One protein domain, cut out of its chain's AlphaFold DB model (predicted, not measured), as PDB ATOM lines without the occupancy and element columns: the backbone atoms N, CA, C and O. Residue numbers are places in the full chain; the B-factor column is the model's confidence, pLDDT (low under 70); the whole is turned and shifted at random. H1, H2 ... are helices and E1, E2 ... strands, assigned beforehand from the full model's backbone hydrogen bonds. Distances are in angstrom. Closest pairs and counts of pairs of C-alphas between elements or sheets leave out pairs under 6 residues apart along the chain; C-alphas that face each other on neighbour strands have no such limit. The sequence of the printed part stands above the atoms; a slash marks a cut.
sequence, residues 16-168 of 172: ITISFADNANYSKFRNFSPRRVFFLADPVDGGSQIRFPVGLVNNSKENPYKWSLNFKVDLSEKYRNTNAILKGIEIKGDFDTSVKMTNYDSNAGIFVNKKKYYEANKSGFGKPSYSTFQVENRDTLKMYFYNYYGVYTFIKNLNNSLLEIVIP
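What this domain is: This is residues 16 to 168 of the 172 residues of an uncharacterized protein of Capnocytophaga ochracea (UniProt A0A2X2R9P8). Ten strands, E1 to E10, ring one axis as a closed barrel; the short helix H2 packs on its outside, and the short helix H1 lies farther out. The printed part has 153 residues, with E1 to E4, H1, E5 to E9, H2 and E10 in that order along the chain. Round the ring run E1, E4, E3, E2, E5, E9, E8, E7, E6, E10 and back to E1; the barrel is mixed and the class is mostly strand. The whole is compact, with a radius of gyration of the C-alphas of 15.1 A and spans of 44 by 39 by 28 A.

How they stand to each other: Begin at E2, residues 32 to 43, and E5, residues 84 to 95, antiparallel neighbours with N 38 and O 90 within hydrogen-bond range at 2.8 A. On the other side of E2 find E3, residues 50 to 59, its hairpin partner, with N 52 and O 39 at 2.8 A. E3 forms another hairpin with E4, residues 67 to 72, where N 70 and O 56 are 2.8 A apart. E2, E3 and E4 are a meander, each strand the antiparallel neighbour of the one before. E1, residues 16 to 20, is antiparallel to E4, with N 18 and O 67 at 2.8 A; E1 to E4 are a Greek key, a meander of three strands with the first of the four beside the fourth. Back at E5, its other side has E9, residues 140 to 146, antiparallel, with N 91 and O 141 at 2.8 A. E9 forms a hairpin with E8, residues 130 to 137, where N 142 and O 134 are 2.8 A apart. E8 is parallel to E7, residues 115 to 120, at 54 degrees, with N 131 and O 119 at 2.8 A. E7 forms a hairpin with E6, residues 105 to 112, where N 110 and O 118 are 2.9 A apart. E10, residues 162 to 167, is antiparallel to E6, with N 109 and O 166 at 2.8 A, and parallel to E1, with N 165 and O 17 at 2.8 A. H2, residues 155 to 158, is on the barrel, outside it, at a height over the sheet of 6.9 A; its closest C-alphas to E5 are those of Ile 155 and Leu 86, 5.8 A apart. H1, residues 77 to 80, is not on the barrel and only just touches H2, with 3 pairs of C-alphas within 8 A, the closest those of Arg 80 and Lys 156 at 5.5 A. Both helices are too short for an O i to N i+4 pair; each has one O i to N i+3 pair, within range.

Where its parts are: Find C-alpha 16 at (236.357, 231.519, 177.169), where E1 begins. From C-alpha 32 at (231.313, 240.200, 190.297) E2 runs 31.3 A and bends by 68 degrees at residue 35. E5 is 28.5 A long and bends by 51 degrees at residue 87; E3 is 27.0 A long. E10 ends at C-alpha 167 at (227.915, 230.026, 187.071).

The domain as a whole: The two C-alphas farthest apart are those of Ser 27 and Asp 45, 44.7 A. The printed part has no cut, and the link from E1 to E2, 11 residues, is long. The mean pLDDT of the printed part is 78.6; look for values under 70 at residues 22 to 30, 71 to 82, 123 to 127, 149 to 150 and 160.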
ATOM      1  N   ILE A  16     237.040 231.628 175.884       74.81
ATOM      2  CA  ILE A  16     236.357 231.519 177.169       74.81
ATOM      3  C   ILE A  16     235.224 232.521 177.205       74.81
ATOM      4  O   ILE A  16     235.447 233.717 177.020       74.81
ATOM      5  N   THR A  17     234.031 232.015 177.485       82.62
ATOM      6  CA  THR A  17     232.884 232.808 177.906       82.62
ATOM      7  C   THR A  17     232.553 232.459 179.348       82.62
ATOM      8  O   THR A  17     232.472 231.283 179.693       82.62
ATOM      9  N   ILE A  18     232.351 233.469 180.185       81.50
ATOM     10  CA  ILE A  18     231.797 233.315 181.530       81.50
ATOM     11  C   ILE A  18     230.421 233.965 181.524       81.50
ATOM     12  O   ILE A  18     230.287 235.108 181.089       81.50
ATOM     13  N   SER A  19     229.418 233.242 181.992       82.88
ATOM     14  CA  SER A  19     228.036 233.690 182.111       82.88
ATOM     15  C   SER A  19     227.412 233.132 183.390       82.88
ATOM     16  O   SER A  19     228.027 232.357 184.122       82.88
ATOM     17  N   PHE A  20     226.182 233.537 183.673       79.69
ATOM     18  CA  PHE A  20     225.357 232.994 184.749       79.69
ATOM     19  C   PHE A  20     224.208 232.172 184.160       79.69
ATOM     20  O   PHE A  20     223.773 232.443 183.041       79.69
ATOM     21  N   ALA A  21     223.708 231.186 184.907       76.25
ATOM     22  CA  ALA A  21     222.546 230.397 184.495       76.25
ATOM     23  C   ALA A  21     221.256 231.240 184.424       76.25
ATOM     24  O   ALA A  21     221.049 232.152 185.229       76.25
ATOM     25  N   ASP A  22     220.355 230.896 183.496       64.44
ATOM     26  CA  ASP A  22     219.080 231.597 183.288       64.44
ATOM     27  C   ASP A  22     218.257 231.722 184.584       64.44
ATOM     28  O   ASP A  22     218.079 230.758 185.340       64.44
ATOM     29  N   ASN A  23     217.699 232.914 184.834       51.75
ATOM     30  CA  ASN A  23     216.975 233.269 186.063       51.75
ATOM     31  C   ASN A  23     217.810 233.121 187.355       51.75
ATOM     32  O   ASN A  23     217.261 232.751 188.398       51.75
ATOM     33  N   ALA A  24     219.128 233.339 187.315       54.69
ATOM     34  CA  ALA A  24     219.911 233.546 188.532       54.69
ATOM     35  C   ALA A  24     219.484 234.858 189.210       54.69
ATOM     36  O   ALA A  24     219.254 235.860 188.541       54.69
ATOM     37  N   ASN A  25     219.346 234.866 190.538       51.94
ATOM     38  CA  ASN A  25     218.968 236.080 191.261       51.94
ATOM     39  C   ASN A  25     220.204 236.992 191.388       51.94
ATOM     40  O   ASN A  25     220.979 236.913 192.343       51.94
ATOM     41  N   TYR A  26     220.425 237.807 190.354       55.00
ATOM     42  CA  TYR A  26     221.619 238.638 190.135       55.00
ATOM     43  C   TYR A  26     221.858 239.708 191.207       55.00
ATOM     44  O   TYR A  26     222.966 240.221 191.331       55.00
ATOM     45  N   SER A  27     220.840 240.033 192.006       54.47
ATOM     46  CA  SER A  27     220.870 241.074 193.043       54.47
ATOM     47  C   SER A  27     221.888 240.832 194.166       54.47
ATOM     48  O   SER A  27     222.173 241.750 194.936       54.47
ATOM     49  N   LYS A  28     222.449 239.622 194.270       57.31
ATOM     50  CA  LYS A  28     223.398 239.247 195.333       57.31
ATOM     51  C   LYS A  28     224.857 239.475 194.998       57.31
ATOM     52  O   LYS A  28     225.662 239.589 195.916       57.31
ATOM     53  N   PHE A  29     225.190 239.538 193.716       62.94
ATOM     54  CA  PHE A  29     226.536 239.857 193.271       62.94
ATOM     55  C   PHE A  29     226.634 241.366 193.072       62.94
ATOM     56  O   PHE A  29     226.447 241.878 191.971       62.94
ATOM     57  N   ARG A  30     226.904 242.090 194.159       67.75
ATOM     58  CA  ARG A  30     227.244 243.518 194.089       67.75
ATOM     59  C   ARG A  30     228.594 243.703 193.407       67.75
ATOM     60  O   ARG A  30     228.765 244.634 192.629       67.75
ATOM     61  N   ASN A  31     229.513 242.778 193.671       72.69
ATOM     62  CA  ASN A  31     230.848 242.733 193.109       72.69
ATOM     63  C   ASN A  31     231.031 241.367 192.439       72.69
ATOM     64  O   ASN A  31     231.266 240.353 193.095       72.69
ATOM     65  N   PHE A  32     230.871 241.326 191.115       80.12
ATOM     66  CA  PHE A  32     231.313 240.200 190.297       80.12
ATOM     67  C   PHE A  32     232.055 240.737 189.077       80.12
ATOM     68  O   PHE A  32     231.471 241.085 188.051       80.12
ATOM     69  N   SER A  33     233.371 240.862 189.221       85.75
ATOM     70  CA  SER A  33     234.247 241.470 188.220       85.75
ATOM     71  C   SER A  33     235.425 240.542 187.921       85.75
ATOM     72  O   SER A  33     236.527 240.756 188.432       85.75
ATOM     73  N   PRO A  34     235.223 239.472 187.133       86.56
ATOM     74  CA  PRO A  34     236.315 238.608 186.716       86.56
ATOM     75  C   PRO A  34     237.288 239.401 185.831       86.56
ATOM     76  O   PRO A  34     236.877 240.200 184.991       86.56
ATOM     77  N   ARG A  35     238.592 239.192 186.034       86.06
ATOM     78  CA  ARG A  35     239.665 239.916 185.328       86.06
ATOM     79  C   ARG A  35     240.666 238.986 184.667       86.06
ATOM     80  O   ARG A  35     241.127 239.272 183.566       86.06
ATOM     81  N   ARG A  36     241.042 237.892 185.335       87.62
ATOM     82  CA  ARG A  36     242.040 236.936 184.831       87.62
ATOM     83  C   ARG A  36     241.570 235.511 185.035       87.62
ATOM     84  O   ARG A  36     241.041 235.200 186.097       87.62
ATOM     85  N   VAL A  37     241.833 234.654 184.060       86.31
ATOM     86  CA  VAL A  37     241.504 233.227 184.123       86.31
ATOM     87  C   VAL A  37     242.785 232.406 184.130       86.31
ATOM     88  O   VAL A  37     243.741 232.718 183.414       86.31
ATOM     89  N   PHE A  38     242.794 231.359 184.946       87.94
ATOM     90  CA  PHE A  38     243.866 230.386 185.060       87.94
ATOM     91  C   PHE A  38     243.293 228.971 185.011       87.94
ATOM     92  O   PHE A  38     242.217 228.717 185.550       87.94
ATOM     93  N   PHE A  39     244.032 228.037 184.422       87.94
ATOM     94  CA  PHE A  39     243.771 226.609 184.592       87.94
ATOM     95  C   PHE A  39     244.632 226.055 185.718       87.94
ATOM     96  O   PHE A  39     245.801 226.412 185.847       87.94
ATOM     97  N   LEU A  40     244.051 225.164 186.510       90.75
ATOM     98  CA  LEU A  40     244.749 224.341 187.488       90.75
ATOM     99  C   LEU A  40     244.825 222.930 186.912       90.75
ATOM    100  O   LEU A  40     243.796 222.378 186.508       90.75
ATOM    101  N   ALA A  41     246.018 222.352 186.834       88.38
ATOM    102  CA  ALA A  41     246.192 221.016 186.281       88.38
ATOM    103  C   ALA A  41     247.277 220.235 187.015       88.38
ATOM    104  O   ALA A  41     248.273 220.809 187.445       88.38
ATOM    105  N   ASP A  42     247.109 218.920 187.076       88.25
ATOM    106  CA  ASP A  42     248.097 218.026 187.673       88.25
ATOM    107  C   ASP A  42     248.832 217.260 186.562       88.25
ATOM    108  O   ASP A  42     248.177 216.778 185.625       88.25
ATOM    109  N   PRO A  43     250.169 217.127 186.626       85.69
ATOM    110  CA  PRO A  43     250.909 216.260 185.714       85.69
ATOM    111  C   PRO A  43     250.461 214.801 185.859       85.69
ATOM    112  O   PRO A  43     250.267 214.318 186.974       85.69
ATOM    113  N   VAL A  44     250.333 214.077 184.742       82.06
ATOM    114  CA  VAL A  44     250.019 212.634 184.757       82.06
ATOM    115  C   VAL A  44     251.110 211.827 185.456       82.06
ATOM    116  O   VAL A  44     250.797 210.904 186.200       82.06
ATOM    117  N   ASP A  45     252.372 212.212 185.264       79.50
ATOM    118  CA  ASP A  45     253.537 211.498 185.799       79.50
ATOM    119  C   ASP A  45     253.783 211.785 187.298       79.50
ATOM    120  O   ASP A  45     254.792 211.371 187.865       79.50
ATOM    121  N   GLY A  46     252.855 212.491 187.952       70.06
ATOM    122  CA  GLY A  46     252.989 212.958 189.325       70.06
ATOM    123  C   GLY A  46     253.741 214.287 189.437       70.06
ATOM    124  O   GLY A  46     254.384 214.762 188.502       70.06
ATOM    125  N   GLY A  47     253.619 214.927 190.599       77.62
ATOM    126  CA  GLY A  47     254.241 216.218 190.886       77.62
ATOM    127  C   GLY A  47     253.262 217.246 191.442       77.62
ATOM    128  O   GLY A  47     252.119 216.938 191.777       77.62
ATOM    129  N   SER A  48     253.741 218.480 191.577       80.75
ATOM    130  CA  SER A  48     252.938 219.592 192.081       80.75
ATOM    131  C   SER A  48     251.925 220.071 191.042       80.75
ATOM    132  O   SER A  48     252.210 220.086 189.843       80.75
ATOM    133  N   GLN A  49     250.765 220.524 191.519       86.06
ATOM    134  CA  GLN A  49     249.770 221.190 190.684       86.06
ATOM    135  C   GLN A  49     250.385 222.394 189.962       86.06
ATOM    136  O   GLN A  49     251.081 223.220 190.557       86.06
ATOM    137  N   ILE A  50     250.081 222.509 188.675       85.12
ATOM    138  CA  ILE A  50     250.519 223.586 187.800       85.12
ATOM    139  C   ILE A  50     249.360 224.558 187.590       85.12
ATOM    140  O   ILE A  50     248.217 224.162 187.349       85.12
ATOM    141  N   ARG A  51     249.672 225.853 187.639       85.94
ATOM    142  CA  ARG A  51     248.733 226.950 187.400       85.94
ATOM    143  C   ARG A  51     249.086 227.667 186.098       85.94
ATOM    144  O   ARG A  51     250.087 228.377 186.036       85.94
ATOM    145  N   PHE A  52     248.258 227.505 185.071       78.69
ATOM    146  CA  PHE A  52     248.469 228.064 183.732       78.69
ATOM    147  C   PHE A  52     247.704 229.377 183.577       78.69
ATOM    148  O   PHE A  52     246.489 229.376 183.783       78.69
ATOM    149  N   PRO A  53     248.342 230.493 183.188       81.06
ATOM    150  CA  PRO A  53     247.602 231.679 182.777       81.06
ATOM    151  C   PRO A  53     246.836 231.398 181.481       81.06
ATOM    152  O   PRO A  53     247.382 230.800 180.552       81.06
ATOM    153  N   VAL A  54     245.574 231.830 181.433       77.81
ATOM    154  CA  VAL A  54     244.727 231.701 180.240       77.81
ATOM    155  C   VAL A  54     244.505 233.038 179.536       77.81
ATOM    156  O   VAL A  54     244.592 233.180 178.320       77.81
ATOM    157  N   GLY A  55     244.267 234.081 180.317       77.94
ATOM    158  CA  GLY A  55     244.186 235.418 179.757       77.94
ATOM    159  C   GLY A  55     243.360 236.363 180.589       77.94
ATOM    160  O   GLY A  55     242.974 236.068 181.724       77.94
ATOM    161  N   LEU A  56     243.141 237.529 179.997       82.12
ATOM    162  CA  LEU A  56     242.341 238.600 180.565       82.12
ATOM    163  C   LEU A  56     240.934 238.525 179.985       82.12
ATOM    164  O   LEU A  56     240.785 238.335 178.778       82.12
ATOM    165  N   VAL A  57     239.924 238.714 180.826       83.12
ATOM    166  CA  VAL A  57     238.523 238.773 180.395       83.12
ATOM    167  C   VAL A  57     237.985 240.188 180.537       83.12
ATOM    168  O   VAL A  57     238.323 240.894 181.486       83.12
ATOM    169  N   ASN A  58     237.138 240.587 179.595       83.81
ATOM    170  CA  ASN A  58     236.395 241.839 179.634       83.81
ATOM    171  C   ASN A  58     234.902 241.550 179.688       83.81
ATOM    172  O   ASN A  58     234.426 240.555 179.142       83.81
ATOM    173  N   ASN A  59     234.170 242.457 180.323       81.56
ATOM    174  CA  ASN A  59     232.717 242.431 180.325       81.56
ATOM    175  C   ASN A  59     232.174 242.749 178.923       81.56
ATOM    176  O   ASN A  59     232.720 243.601 178.213       81.56
ATOM    177  N   SER A  60     231.120 242.049 178.516       77.06
ATOM    178  CA  SER A  60     230.447 242.287 177.245       77.06
ATOM    179  C   SER A  60     229.637 243.576 177.309       77.06
ATOM    180  O   SER A  60     228.826 243.779 178.206       77.06
ATOM    181  N   LYS A  61     229.797 244.422 176.287       78.56
ATOM    182  CA  LYS A  61     228.999 245.647 176.138       78.56
ATOM    183  C   LYS A  61     227.513 245.361 175.900       78.56
ATOM    184  O   LYS A  61     226.682 246.201 176.213       78.56
ATOM    185  N   GLU A  62     227.195 244.200 175.329       78.00
ATOM    186  CA  GLU A  62     225.826 243.802 174.976       78.00
ATOM    187  C   GLU A  62     225.116 243.074 176.120       78.00
ATOM    188  O   GLU A  62     223.895 243.127 176.228       78.00
ATOM    189  N   ASN A  63     225.874 242.380 176.975       73.00
ATOM    190  CA  ASN A  63     225.326 241.649 178.109       73.00
ATOM    191  C   ASN A  63     226.243 241.822 179.332       73.00
ATOM    192  O   ASN A  63     227.305 241.193 179.373       73.00
ATOM    193  N   PRO A  64     225.829 242.595 180.353       71.31
ATOM    194  CA  PRO A  64     226.656 242.868 181.527       71.31
ATOM    195  C   PRO A  64     226.942 241.622 182.378       71.31
ATOM    196  O   PRO A  64     227.792 241.668 183.263       71.31
ATOM    197  N   TYR A  65     226.276 240.501 182.103       74.19
ATOM    198  CA  TYR A  65     226.456 239.219 182.784       74.19
ATOM    199  C   TYR A  65     227.317 238.239 181.990       74.19
ATOM    200  O   TYR A  65     227.371 237.056 182.324       74.19
ATOM    201  N   LYS A  66     227.958 238.708 180.917       77.56
ATOM    202  CA  LYS A  66     228.818 237.901 180.062       77.56
ATOM    203  C   LYS A  66     230.216 238.500 180.020       77.56
ATOM    204  O   LYS A  66     230.374 239.689 179.762       77.56
ATOM    205  N   TRP A  67     231.232 237.665 180.200       85.50
ATOM    206  CA  TRP A  67     232.631 238.042 180.011       85.50
ATOM    207  C   TRP A  67     233.284 237.145 178.980       85.50
ATOM    208  O   TRP A  67     233.063 235.936 178.984       85.50
ATOM    209  N   SER A  68     234.127 237.738 178.145       82.88
ATOM    210  CA  SER A  68     234.887 237.018 177.127       82.88
ATOM    211  C   SER A  68     236.358 237.395 177.198       82.88
ATOM    212  O   SER A  68     236.702 238.492 177.651       82.88
ATOM    213  N   LEU A  69     237.242 236.500 176.752       78.44
ATOM    214  CA  LEU A  69     238.667 236.819 176.655       78.44
ATOM    215  C   LEU A  69     238.896 238.041 175.758       78.44
ATOM    216  O   LEU A  69     238.449 238.078 174.617       78.44
ATOM    217  N   ASN A  70     239.633 239.017 176.282       72.19
ATOM    218  CA  ASN A  70     240.116 240.175 175.527       72.19
ATOM    219  C   ASN A  70     241.456 239.884 174.840       72.19
ATOM    220  O   ASN A  70     241.789 240.453 173.808       72.19
ATOM    221  N   PHE A  71     242.248 238.996 175.435       64.69
ATOM    222  CA  PHE A  71     243.531 238.576 174.899       64.69
ATOM    223  C   PHE A  71     243.789 237.124 175.286       64.69
ATOM    224  O   PHE A  71     243.598 236.746 176.447       64.69
ATOM    225  N   LYS A  72     244.225 236.324 174.313       64.75
ATOM    226  CA  LYS A  72     244.581 234.918 174.500       64.75
ATOM    227  C   LYS A  72     246.072 234.814 174.769       64.75
ATOM    228  O   LYS A  72     246.867 235.339 173.993       64.75
ATOM    229  N   VAL A  73     246.451 234.127 175.840       61.38
ATOM    230  CA  VAL A  73     247.861 233.820 176.081       61.38
ATOM    231  C   VAL A  73     248.239 232.628 175.203       61.38
ATOM    232  O   VAL A  73     247.596 231.581 175.257       61.38
ATOM    233  N   ASP A  74     249.269 232.782 174.367       60.59
ATOM    234  CA  ASP A  74     249.869 231.631 173.691       60.59
ATOM    235  C   ASP A  74     250.591 230.793 174.747       60.59
ATOM    236  O   ASP A  74     251.539 231.243 175.401       60.59
ATOM    237  N   LEU A  75     250.109 229.571 174.949       53.47
ATOM    238  CA  LEU A  75     250.846 228.596 175.725       53.47
ATOM    239  C   LEU A  75     252.030 228.154 174.863       53.47
ATOM    240  O   LEU A  75     251.881 227.320 173.966       53.47
ATOM    241  N   SER A  76     253.202 228.725 175.161       52.25
ATOM    242  CA  SER A  76     254.492 228.356 174.565       52.25
ATOM    243  C   SER A  76     254.645 226.835 174.425       52.25
ATOM    244  O   SER A  76     254.096 226.092 175.245       52.25
ATOM    245  N   GLU A  77     255.459 226.370 173.471       52.34
ATOM    246  CA  GLU A  77     255.734 224.945 173.187       52.34
ATOM    247  C   GLU A  77     255.904 224.055 174.432       52.34
ATOM    248  O   GLU A  77     255.464 222.905 174.426       52.34
ATOM    249  N   LYS A  78     256.452 224.603 175.529       52.19
ATOM    250  CA  LYS A  78     256.616 223.927 176.826       52.19
ATOM    251  C   LYS A  78     255.345 223.283 177.391       52.19
ATOM    252  O   LYS A  78     255.472 222.341 178.165       52.19
ATOM    253  N   TYR A  79     254.148 223.753 177.025       57.97
ATOM    254  CA  TYR A  79     252.892 223.285 177.633       57.97
ATOM    255  C   TYR A  79     251.919 222.601 176.663       57.97
ATOM    256  O   TYR A  79     250.949 221.978 177.094       57.97
ATOM    257  N   ARG A  80     252.167 222.662 175.348       57.22
ATOM    258  CA  ARG A  80     251.323 221.955 174.362       57.22
ATOM    259  C   ARG A  80     251.451 220.442 174.461       57.22
ATOM    260  O   ARG A  80     250.490 219.726 174.194       57.22
ATOM    261  N   ASN A  81     252.618 219.979 174.898       61.22
ATOM    262  CA  ASN A  81     252.948 218.563 175.001       61.22
ATOM    263  C   ASN A  81     252.845 218.025 176.434       61.22
ATOM    264  O   ASN A  81     253.082 216.839 176.653       61.22
ATOM    265  N   THR A  82     252.473 218.854 177.418       65.12
ATOM    266  CA  THR A  82     252.259 218.364 178.783       65.12
ATOM    267  C   THR A  82     251.014 217.487 178.842       65.12
ATOM    268  O   THR A  82     249.890 217.948 178.626       65.12
ATOM    269  N   ASN A  83     251.215 216.218 179.199       76.88
ATOM    270  CA  ASN A  83     250.155 215.336 179.674       76.88
ATOM    271  C   ASN A  83     249.732 215.810 181.073       76.88
ATOM    272  O   ASN A  83     250.134 215.251 182.086       76.88
ATOM    273  N   ALA A  84     248.972 216.905 181.116       84.25
ATOM    274  CA  ALA A  84     248.433 217.494 182.332       84.25
ATOM    275  C   ALA A  84     246.907 217.371 182.334       84.25
ATOM    276  O   ALA A  84     246.241 217.709 181.347       84.25
ATOM    277  N   ILE A  85     246.363 216.868 183.438       87.38
ATOM    278  CA  ILE A  85     244.930 216.684 183.654       87.38
ATOM    279  C   ILE A  85     244.368 217.977 184.227       87.38
ATOM    280  O   ILE A  85     244.785 218.399 185.303       87.38
ATOM    281  N   LEU A  86     243.395 218.579 183.546       87.62
ATOM    282  CA  LEU A  86     242.652 219.726 184.050       87.62
ATOM    283  C   LEU A  86     241.924 219.336 185.345       87.62
ATOM    284  O   LEU A  86     241.094 218.426 185.360       87.62
ATOM    285  N   LYS A  87     242.246 220.034 186.432       90.81
ATOM    286  CA  LYS A  87     241.640 219.851 187.758       90.81
ATOM    287  C   LYS A  87     240.705 220.978 188.140       90.81
ATOM    288  O   LYS A  87     239.865 220.791 189.013       90.81
ATOM    289  N   GLY A  88     240.844 222.135 187.512       92.31
ATOM    290  CA  GLY A  88     239.985 223.256 187.815       92.31
ATOM    291  C   GLY A  88     240.309 224.507 187.028       92.31
ATOM    292  O   GLY A  88     241.254 224.562 186.238       92.31
ATOM    293  N   ILE A  89     239.507 225.527 187.289       91.94
ATOM    294  CA  ILE A  89     239.672 226.874 186.767       91.94
ATOM    295  C   ILE A  89     239.705 227.820 187.958       91.94
ATOM    296  O   ILE A  89     238.871 227.743 188.856       91.94
ATOM    297  N   GLU A  90     240.663 228.732 187.955       92.81
ATOM    298  CA  GLU A  90     240.723 229.829 188.908       92.81
ATOM    299  C   GLU A  90     240.476 231.139 188.165       92.81
ATOM    300  O   GLU A  90     241.122 231.436 187.161       92.81
ATOM    301  N   ILE A  91     239.552 231.940 188.678       90.88
ATOM    302  CA  ILE A  91     239.265 233.275 188.181       90.88
ATOM    303  C   ILE A  91     239.680 234.274 189.256       90.88
ATOM    304  O   ILE A  91     239.206 234.219 190.390       90.88
ATOM    305  N   LYS A  92     240.563 235.202 188.885       92.56
ATOM    306  CA  LYS A  92     240.912 236.363 189.708       92.56
ATOM    307  C   LYS A  92     240.058 237.554 189.307       92.56
ATOM    308  O   LYS A  92     239.902 237.819 188.111       92.56
ATOM    309  N   GLY A  93     239.544 238.279 190.288       88.81
ATOM    310  CA  GLY A  93     238.572 239.344 190.081       88.81
ATOM    311  C   GLY A  93     238.230 240.065 191.374       88.81
ATOM    312  O   GLY A  93     239.071 240.133 192.257       88.81
ATOM    313  N   ASP A  94     237.017 240.593 191.446       88.62
ATOM    314  CA  ASP A  94     236.394 241.098 192.671       88.62
ATOM    315  C   ASP A  94     235.064 240.358 192.861       88.62
ATOM    316  O   ASP A  94     234.256 240.309 191.922       88.62
ATOM    317  N   PHE A  95     234.896 239.720 194.019       84.75
ATOM    318  CA  PHE A  95     233.820 238.785 194.333       84.75
ATOM    319  C   PHE A  95     233.291 238.979 195.756       84.75
ATOM    320  O   PHE A  95     234.046 239.094 196.726       84.75
ATOM    321  N   ASP A  96     231.973 238.891 195.913       81.81
ATOM    322  CA  ASP A  96     231.336 238.897 197.228       81.81
ATOM    323  C   ASP A  96     231.532 237.558 197.965       81.81
ATOM    324  O   ASP A  96     230.959 236.529 197.608       81.81
ATOM    325  N   THR A  97     232.303 237.562 199.058       78.56
ATOM    326  CA  THR A  97     232.578 236.352 199.868       78.56
ATOM    327  C   THR A  97     231.371 235.827 200.644       78.56
ATOM    328  O   THR A  97     231.401 234.707 201.144       78.56
ATOM    329  N   SER A  98     230.321 236.635 200.797       73.75
ATOM    330  CA  SER A  98     229.069 236.225 201.445       73.75
ATOM    331  C   SER A  98     228.208 235.325 200.559       73.75
ATOM    332  O   SER A  98     227.285 234.685 201.053       73.75
ATOM    333  N   VAL A  99     228.497 235.273 199.258       71.06
ATOM    334  CA  VAL A  99     227.685 234.586 198.258       71.06
ATOM    335  C   VAL A  99     228.140 233.130 198.133       71.06
ATOM    336  O   VAL A  99     229.285 232.850 197.776       71.06
ATOM    337  N   LYS A 100     227.242 232.183 198.431       73.94
ATOM    338  CA  LYS A 100     227.530 230.741 198.395       73.94
ATOM    339  C   LYS A 100     226.883 230.069 197.186       73.94
ATOM    340  O   LYS A 100     225.667 229.991 197.075       73.94
ATOM    341  N   MET A 101     227.712 229.526 196.303       76.56
ATOM    342  CA  MET A 101     227.299 228.779 195.112       76.56
ATOM    343  C   MET A 101     227.298 227.275 195.404       76.56
ATOM    344  O   MET A 101     228.074 226.540 194.806       76.56
ATOM    345  N   THR A 102     226.493 226.811 196.362       71.31
ATOM    346  CA  THR A 102     226.519 225.405 196.826       71.31
ATOM    347  C   THR A 102     225.427 224.524 196.231       71.31
ATOM    348  O   THR A 102     225.467 223.308 196.407       71.31
ATOM    349  N   ASN A 103     224.468 225.109 195.517       76.69
ATOM    350  CA  ASN A 103     223.333 224.367 194.995       76.69
ATOM    351  C   ASN A 103     223.619 223.716 193.655       76.69
ATOM    352  O   ASN A 103     224.251 224.311 192.778       76.69
ATOM    353  N   TYR A 104     223.125 222.486 193.517       84.31
ATOM    354  CA  TYR A 104     223.113 221.776 192.249       84.31
ATOM    355  C   TYR A 104     222.281 222.545 191.221       84.31
ATOM    356  O   TYR A 104     221.138 222.914 191.488       84.31
ATOM    357  N   ASP A 105     222.842 222.716 190.029       83.19
ATOM    358  CA  ASP A 105     222.162 223.330 188.896       83.19
ATOM    359  C   ASP A 105     222.548 222.581 187.615       83.19
ATOM    360  O   ASP A 105     223.711 222.548 187.210       83.19
ATOM    361  N   SER A 106     221.561 221.945 186.979       83.31
ATOM    362  CA  SER A 106     221.768 221.151 185.765       83.31
ATOM    363  C   SER A 106     222.082 221.997 184.533       83.31
ATOM    364  O   SER A 106     222.595 221.458 183.551       83.31
ATOM    365  N   ASN A 107     221.741 223.283 184.549       84.56
ATOM    366  CA  ASN A 107     221.962 224.203 183.435       84.56
ATOM    367  C   ASN A 107     223.272 224.979 183.597       84.56
ATOM    368  O   ASN A 107     223.742 225.595 182.643       84.56
ATOM    369  N   ALA A 108     223.879 224.909 184.781       87.75
ATOM    370  CA  ALA A 108     225.162 225.509 185.084       87.75
ATOM    371  C   ALA A 108     226.297 224.480 185.093       87.75
ATOM    372  O   ALA A 108     226.095 223.269 185.240       87.75
ATOM    373  N   GLY A 109     227.521 224.981 184.965       89.44
ATOM    374  CA  GLY A 109     228.722 224.170 184.961       89.44
ATOM    375  C   GLY A 109     229.702 224.578 183.873       89.44
ATOM    376  O   GLY A 109     229.753 225.731 183.449       89.44
ATOM    377  N   ILE A 110     230.499 223.615 183.426       89.56
ATOM    378  CA  ILE A 110     231.534 223.829 182.421       89.56
ATOM    379  C   ILE A 110     231.193 223.074 181.150       89.56
ATOM    380  O   ILE A 110     230.971 221.857 181.150       89.56
ATOM    381  N   PHE A 111     231.209 223.815 180.053       87.06
ATOM    382  CA  PHE A 111     230.928 223.341 178.718       87.06
ATOM    383  C   PHE A 111     232.186 223.456 177.867       87.06
ATOM    384  O   PHE A 111     232.865 224.479 177.874       87.06
ATOM    385  N   VAL A 112     232.476 222.413 177.097       82.88
ATOM    386  CA  VAL A 112     233.558 222.408 176.109       82.88
ATOM    387  C   VAL A 112     232.937 222.129 174.750       82.88
ATOM    388  O   VAL A 112     232.207 221.153 174.580       82.88
ATOM    389  N   ASN A 113     233.183 223.005 173.777       80.75
ATOM    390  CA  ASN A 113     232.588 222.963 172.441       80.75
ATOM    391  C   ASN A 113     231.057 222.812 172.490       80.75
ATOM    392  O   ASN A 113     230.482 221.990 171.777       80.75
ATOM    393  N   LYS A 114     230.405 223.591 173.371       80.88
ATOM    394  CA  LYS A 114     228.948 223.594 173.625       80.88
ATOM    395  C   LYS A 114     228.366 222.286 174.179       80.88
ATOM    396  O   LYS A 114     227.154 222.163 174.318       80.88
ATOM    397  N   LYS A 115     229.200 221.302 174.520       84.69
ATOM    398  CA  LYS A 115     228.773 220.096 175.239       84.69
ATOM    399  C   LYS A 115     229.016 220.306 176.725       84.69
ATOM    400  O   LYS A 115     230.084 220.781 177.097       84.69
ATOM    401  N   LYS A 116     228.053 219.954 177.573       83.81
ATOM    402  CA  LYS A 116     228.204 220.031 179.030       83.81
ATOM    403  C   LYS A 116     229.121 218.908 179.505       83.81
ATOM    404  O   LYS A 116     228.791 217.740 179.317       83.81
ATOM    405  N   TYR A 117     230.261 219.260 180.089       85.50
ATOM    406  CA  TYR A 117     231.243 218.293 180.591       85.50
ATOM    407  C   TYR A 117     231.180 218.143 182.107       85.50
ATOM    408  O   TYR A 117     231.327 217.032 182.609       85.50
ATOM    409  N   TYR A 118     230.943 219.241 182.824       89.19
ATOM    410  CA  TYR A 118     230.917 219.252 184.282       89.19
ATOM    411  C   TYR A 118     229.674 219.977 184.771       89.19
ATOM    412  O   TYR A 118     229.584 221.184 184.601       89.19
ATOM    413  N   GLU A 119     228.727 219.269 185.381       89.44
ATOM    414  CA  GLU A 119     227.544 219.900 185.992       89.44
ATOM    415  C   GLU A 119     227.910 220.608 187.303       89.44
ATOM    416  O   GLU A 119     228.778 220.134 188.039       89.44
ATOM    417  N   ALA A 120     227.271 221.734 187.617       89.25
ATOM    418  CA  ALA A 120     227.574 222.491 188.829       89.25
ATOM    419  C   ALA A 120     227.011 221.825 190.101       89.25
ATOM    420  O   ALA A 120     225.840 221.454 190.160       89.25
ATOM    421  N   ASN A 121     227.857 221.704 191.129       82.25
ATOM    422  CA  ASN A 121     227.573 221.286 192.510       82.25
ATOM    423  C   ASN A 121     226.753 219.998 192.665       82.25
ATOM    424  O   ASN A 121     226.008 219.818 193.630       82.25
ATOM    425  N   LYS A 122     226.875 219.072 191.719       80.75
ATOM    426  CA  LYS A 122     226.220 217.772 191.815       80.75
ATOM    427  C   LYS A 122     226.910 216.911 192.878       80.75
ATOM    428  O   LYS A 122     228.101 216.654 192.778       80.75
ATOM    429  N   SER A 123     226.160 216.400 193.853       68.94
ATOM    430  CA  SER A 123     226.661 215.443 194.853       68.94
ATOM    431  C   SER A 123     226.071 214.039 194.642       68.94
ATOM    432  O   SER A 123     224.895 213.900 194.291       68.94
ATOM    433  N   GLY A 124     226.864 212.973 194.822       58.19
ATOM    434  CA  GLY A 124     226.384 211.578 194.920       58.19
ATOM    435  C   GLY A 124     227.136 210.528 194.081       58.19
ATOM    436  O   GLY A 124     227.739 210.848 193.060       58.19
ATOM    437  N   PHE A 125     227.057 209.261 194.513       48.38
ATOM    438  CA  PHE A 125     227.668 208.093 193.859       48.38
ATOM    439  C   PHE A 125     227.004 207.756 192.507       48.38
ATOM    440  O   PHE A 125     225.782 207.805 192.386       48.38
ATOM    441  N   GLY A 126     227.815 207.391 191.503       58.09
ATOM    442  CA  GLY A 126     227.360 206.919 190.181       58.09
ATOM    443  C   GLY A 126     227.001 208.013 189.166       58.09
ATOM    444  O   GLY A 126     226.296 207.743 188.197       58.09
ATOM    445  N   LYS A 127     227.432 209.258 189.390       61.81
ATOM    446  CA  LYS A 127     226.996 210.432 188.618       61.81
ATOM    447  C   LYS A 127     228.035 210.870 187.564       61.81
ATOM    448  O   LYS A 127     229.213 210.559 187.710       61.81
ATOM    449  N   PRO A 128     227.613 211.576 186.492       70.19
ATOM    450  CA  PRO A 128     228.523 212.183 185.515       70.19
ATOM    451  C   PRO A 128     229.475 213.186 186.184       70.19
ATOM    452  O   PRO A 128     229.189 213.672 187.280       70.19
ATOM    453  N   SER A 129     230.592 213.494 185.518       85.75
ATOM    454  CA  SER A 129     231.577 214.474 185.984       85.75
ATOM    455  C   SER A 129     230.915 215.790 186.413       85.75
ATOM    456  O   SER A 129     229.970 216.270 185.782       85.75
ATOM    457  N   TYR A 130     231.405 216.374 187.505       89.12
ATOM    458  CA  TYR A 130     230.826 217.577 188.100       89.12
ATOM    459  C   TYR A 130     231.897 218.598 188.472       89.12
ATOM    460  O   TYR A 130     233.094 218.305 188.485       89.12
ATOM    461  N   SER A 131     231.453 219.818 188.748       90.69
ATOM    462  CA  SER A 131     232.294 220.927 189.174       90.69
ATOM    463  C   SER A 131     231.731 221.591 190.420       90.69
ATOM    464  O   SER A 131     230.518 221.716 190.547       90.69
ATOM    465  N   THR A 132     232.585 222.017 191.345       90.50
ATOM    466  CA  THR A 132     232.170 222.821 192.506       90.50
ATOM    467  C   THR A 132     232.608 224.258 192.318       90.50
ATOM    468  O   THR A 132     233.741 224.475 191.901       90.50
ATOM    469  N   PHE A 133     231.764 225.221 192.678       89.31
ATOM    470  CA  PHE A 133     232.062 226.650 192.564       89.31
ATOM    471  C   PHE A 133     232.251 227.251 193.956       89.31
ATOM    472  O   PHE A 133     231.363 227.161 194.801       89.31
ATOM    473  N   GLN A 134     233.399 227.880 194.209       87.88
ATOM    474  CA  GLN A 134     233.718 228.432 195.522       87.88
ATOM    475  C   GLN A 134     234.464 229.761 195.417       87.88
ATOM    476  O   GLN A 134     235.551 229.835 194.844       87.88
ATOM    477  N   VAL A 135     233.916 230.808 196.035       87.31
ATOM    478  CA  VAL A 135     234.670 232.034 196.319       87.31
ATOM    479  C   VAL A 135     235.604 231.731 197.489       87.31
ATOM    480  O   VAL A 135     235.153 231.564 198.620       87.31
ATOM    481  N   GLU A 136     236.902 231.594 197.225       87.38
ATOM    482  CA  GLU A 136     237.888 231.339 198.286       87.38
ATOM    483  C   GLU A 136     238.183 232.604 199.095       87.38
ATOM    484  O   GLU A 136     238.428 232.547 200.297       87.38
ATOM    485  N   ASN A 137     238.188 233.752 198.423       88.38
ATOM    486  CA  ASN A 137     238.372 235.076 199.004       88.38
ATOM    487  C   ASN A 137     237.817 236.130 198.036       88.38
ATOM    488  O   ASN A 137     237.434 235.800 196.914       88.38
ATOM    489  N   ARG A 138     237.813 237.399 198.462       87.62
ATOM    490  CA  ARG A 138     237.285 238.522 197.667       87.62
ATOM    491  C   ARG A 138     237.908 238.637 196.277       87.62
ATOM    492  O   ARG A 138     237.254 239.119 195.367       87.62
ATOM    493  N   ASP A 139     239.119 238.120 196.090       91.44
ATOM    494  CA  ASP A 139     239.840 238.249 194.829       91.44
ATOM    495  C   ASP A 139     239.814 236.977 193.970       91.44
ATOM    496  O   ASP A 139     240.387 236.961 192.876       91.44
ATOM    497  N   THR A 140     239.221 235.879 194.460       91.75
ATOM    498  CA  THR A 140     239.374 234.549 193.849       91.75
ATOM    499  C   THR A 140     238.101 233.710 193.887       91.75
ATOM    500  O   THR A 140     237.643 233.297 194.952       91.75
ATOM    501  N   LEU A 141     237.623 233.339 192.701       90.88
ATOM    502  CA  LEU A 141     236.659 232.264 192.482       90.88
ATOM    503  C   LEU A 141     237.407 231.040 191.947       90.88
ATOM    504  O   LEU A 141     238.105 231.131 190.936       90.88
ATOM    505  N   LYS A 142     237.244 229.889 192.595       92.88
ATOM    506  CA  LYS A 142     237.755 228.608 192.109       92.88
ATOM    507  C   LYS A 142     236.633 227.664 191.731       92.88
ATOM    508  O   LYS A 142     235.602 227.580 192.394       92.88
ATOM    509  N   MET A 143     236.883 226.933 190.655       92.75
ATOM    510  CA  MET A 143     236.062 225.840 190.176       92.75
ATOM    511  C   MET A 143     236.906 224.576 190.165       92.75
ATOM    512  O   MET A 143     237.903 224.528 189.446       92.75
ATOM    513  N   TYR A 144     236.524 223.567 190.940       91.81
ATOM    514  CA  TYR A 144     237.221 222.277 190.966       91.81
ATOM    515  C   TYR A 144     236.431 221.230 190.203       91.81
ATOM    516  O   TYR A 144     235.205 221.205 190.287       91.81
ATOM    517  N   PHE A 145     237.129 220.376 189.460       90.62
ATOM    518  CA  PHE A 145     236.546 219.354 188.601       90.62
ATOM    519  C   PHE A 145     236.737 217.971 189.187       90.62
ATOM    520  O   PHE A 145     237.846 217.541 189.505       90.62
ATOM    521  N   TYR A 146     235.631 217.248 189.245       87.25
ATOM    522  CA  TYR A 146     235.559 215.898 189.758       87.25
ATOM    523  C   TYR A 146     235.123 214.993 188.617       87.25
ATOM    524  O   TYR A 146     233.968 214.991 188.186       87.25
ATOM    525  N   ASN A 147     236.095 214.254 188.090       80.62
ATOM    526  CA  ASN A 147     235.891 213.303 187.009       80.62
ATOM    527  C   ASN A 147     235.450 211.955 187.584       80.62
ATOM    528  O   ASN A 147     236.133 211.405 188.448       80.62
ATOM    529  N   TYR A 148     234.354 211.400 187.071       73.75
ATOM    530  CA  TYR A 148     233.956 210.018 187.344       73.75
ATOM    531  C   TYR A 148     234.472 209.089 186.226       73.75
ATOM    532  O   TYR A 148     234.561 209.489 185.066       73.75
ATOM    533  N   TYR A 149     234.826 207.846 186.570       65.69
ATOM    534  CA  TYR A 149     235.202 206.775 185.625       65.69
ATOM    535  C   TYR A 149     236.425 207.027 184.719       65.69
ATOM    536  O   TYR A 149     236.447 206.594 183.570       65.69
ATOM    537  N   GLY A 150     237.471 207.705 185.205       64.81
ATOM    538  CA  GLY A 150     238.732 207.841 184.452       64.81
ATOM    539  C   GLY A 150     238.642 208.710 183.190       64.81
ATOM    540  O   GLY A 150     239.577 208.739 182.391       64.81
ATOM    541  N   VAL A 151     237.538 209.441 183.010       71.88
ATOM    542  CA  VAL A 151     237.382 210.411 181.926       71.88
ATOM    543  C   VAL A 151     238.113 211.689 182.320       71.88
ATOM    544  O   VAL A 151     237.575 212.534 183.026       71.88
ATOM    545  N   TYR A 152     239.368 211.819 181.898       80.12
ATOM    546  CA  TYR A 152     240.176 213.004 182.165       80.12
ATOM    547  C   TYR A 152     240.137 213.981 180.993       80.12
ATOM    548  O   TYR A 152     240.371 213.613 179.840       80.12
ATOM    549  N   THR A 153     239.920 215.259 181.295       83.06
ATOM    550  CA  THR A 153     240.144 216.338 180.334       83.06
ATOM    551  C   THR A 153     241.601 216.770 180.403       83.06
ATOM    552  O   THR A 153     242.060 217.295 181.415       83.06
ATOM    553  N   PHE A 154     242.343 216.548 179.322       83.88
ATOM    554  CA  PHE A 154     243.732 216.988 179.217       83.88
ATOM    555  C   PHE A 154     243.820 218.418 178.698       83.88
ATOM    556  O   PHE A 154     243.112 218.777 177.757       83.88
ATOM    557  N   ILE A 155     244.751 219.205 179.244       81.00
ATOM    558  CA  ILE A 155     244.976 220.603 178.835       81.00
ATOM    559  C   ILE A 155     245.269 220.709 177.334       81.00
ATOM    560  O   ILE A 155     244.709 221.568 176.657       81.00
ATOM    561  N   LYS A 156     246.073 219.788 176.786       77.69
ATOM    562  CA  LYS A 156     246.399 219.747 175.351       77.69
ATOM    563  C   LYS A 156     245.167 219.623 174.441       77.69
ATOM    564  O   LYS A 156     245.176 220.144 173.331       77.69
ATOM    565  N   ASN A 157     244.091 218.995 174.928       78.19
ATOM    566  CA  ASN A 157     242.849 218.806 174.172       78.19
ATOM    567  C   ASN A 157     241.946 220.052 174.190       78.19
ATOM    568  O   ASN A 157     240.968 220.095 173.453       78.19
ATOM    569  N   LEU A 158     242.248 221.052 175.026       77.06
ATOM    570  CA  LEU A 158     241.494 222.309 175.095       77.06
ATOM    571  C   LEU A 158     241.969 223.338 174.063       77.06
ATOM    572  O   LEU A 158     241.332 224.380 173.890       77.06
ATOM    573  N   ASN A 159     243.076 223.068 173.365       72.88
ATOM    574  CA  ASN A 159     243.592 223.953 172.328       72.88
ATOM    575  C   ASN A 159     242.513 224.213 171.260       72.88
ATOM    576  O   ASN A 159     241.873 223.272 170.790       72.88
ATOM    577  N   ASN A 160     242.277 225.483 170.914       69.44
ATOM    578  CA  ASN A 160     241.210 225.924 170.001       69.44
ATOM    579  C   ASN A 160     239.773 225.476 170.358       69.44
ATOM    580  O   ASN A 160     238.895 225.499 169.499       69.44
ATOM    581  N   SER A 161     239.502 225.059 171.598       72.25
ATOM    582  CA  SER A 161     238.136 224.713 172.021       72.25
ATOM    583  C   SER A 161     237.325 225.955 172.409       72.25
ATOM    584  O   SER A 161     237.882 226.990 172.745       72.25
ATOM    585  N   LEU A 162     235.999 225.869 172.409       76.19
ATOM    586  CA  LEU A 162     235.138 226.864 173.052       76.19
ATOM    587  C   LEU A 162     234.889 226.409 174.488       76.19
ATOM    588  O   LEU A 162     234.319 225.339 174.687       76.19
ATOM    589  N   LEU A 163     235.316 227.184 175.474       84.38
ATOM    590  CA  LEU A 163     235.062 226.903 176.880       84.38
ATOM    591  C   LEU A 163     234.013 227.886 177.394       84.38
ATOM    592  O   LEU A 163     234.218 229.096 177.399       84.38
ATOM    593  N   GLU A 164     232.886 227.370 177.847       87.25
ATOM    594  CA  GLU A 164     231.833 228.181 178.440       87.25
ATOM    595  C   GLU A 164     231.655 227.783 179.903       87.25
ATOM    596  O   GLU A 164     231.519 226.606 180.243       87.25
ATOM    597  N   ILE A 165     231.734 228.782 180.773       87.88
ATOM    598  CA  ILE A 165     231.603 228.662 182.217       87.88
ATOM    599  C   ILE A 165     230.280 229.319 182.578       87.88
ATOM    600  O   ILE A 165     230.169 230.542 182.535       87.88
ATOM    601  N   VAL A 166     229.297 228.508 182.942       87.88
ATOM    602  CA  VAL A 166     227.991 228.978 183.396       87.88
ATOM    603  C   VAL A 166     227.952 228.846 184.911       87.88
ATOM    604  O   VAL A 166     227.992 227.739 185.448       87.88
ATOM    605  N   ILE A 167     227.909 229.973 185.610       86.19
ATOM    606  CA  ILE A 167     227.915 230.026 187.071       86.19
ATOM    607  C   ILE A 167     226.522 229.647 187.602       86.19
ATOM    608  O   ILE A 167     225.527 230.205 187.121       86.19
ATOM    609  N   PRO A 168     226.430 228.707 188.568       83.19
ATOM    610  CA  PRO A 168     225.157 228.261 189.126       83.19
ATOM    611  C   PRO A 168     224.460 229.353 189.927       83.19
ATOM    612  O   PRO A 168     225.076 230.312 190.400       83.19
TER     613      PRO A 168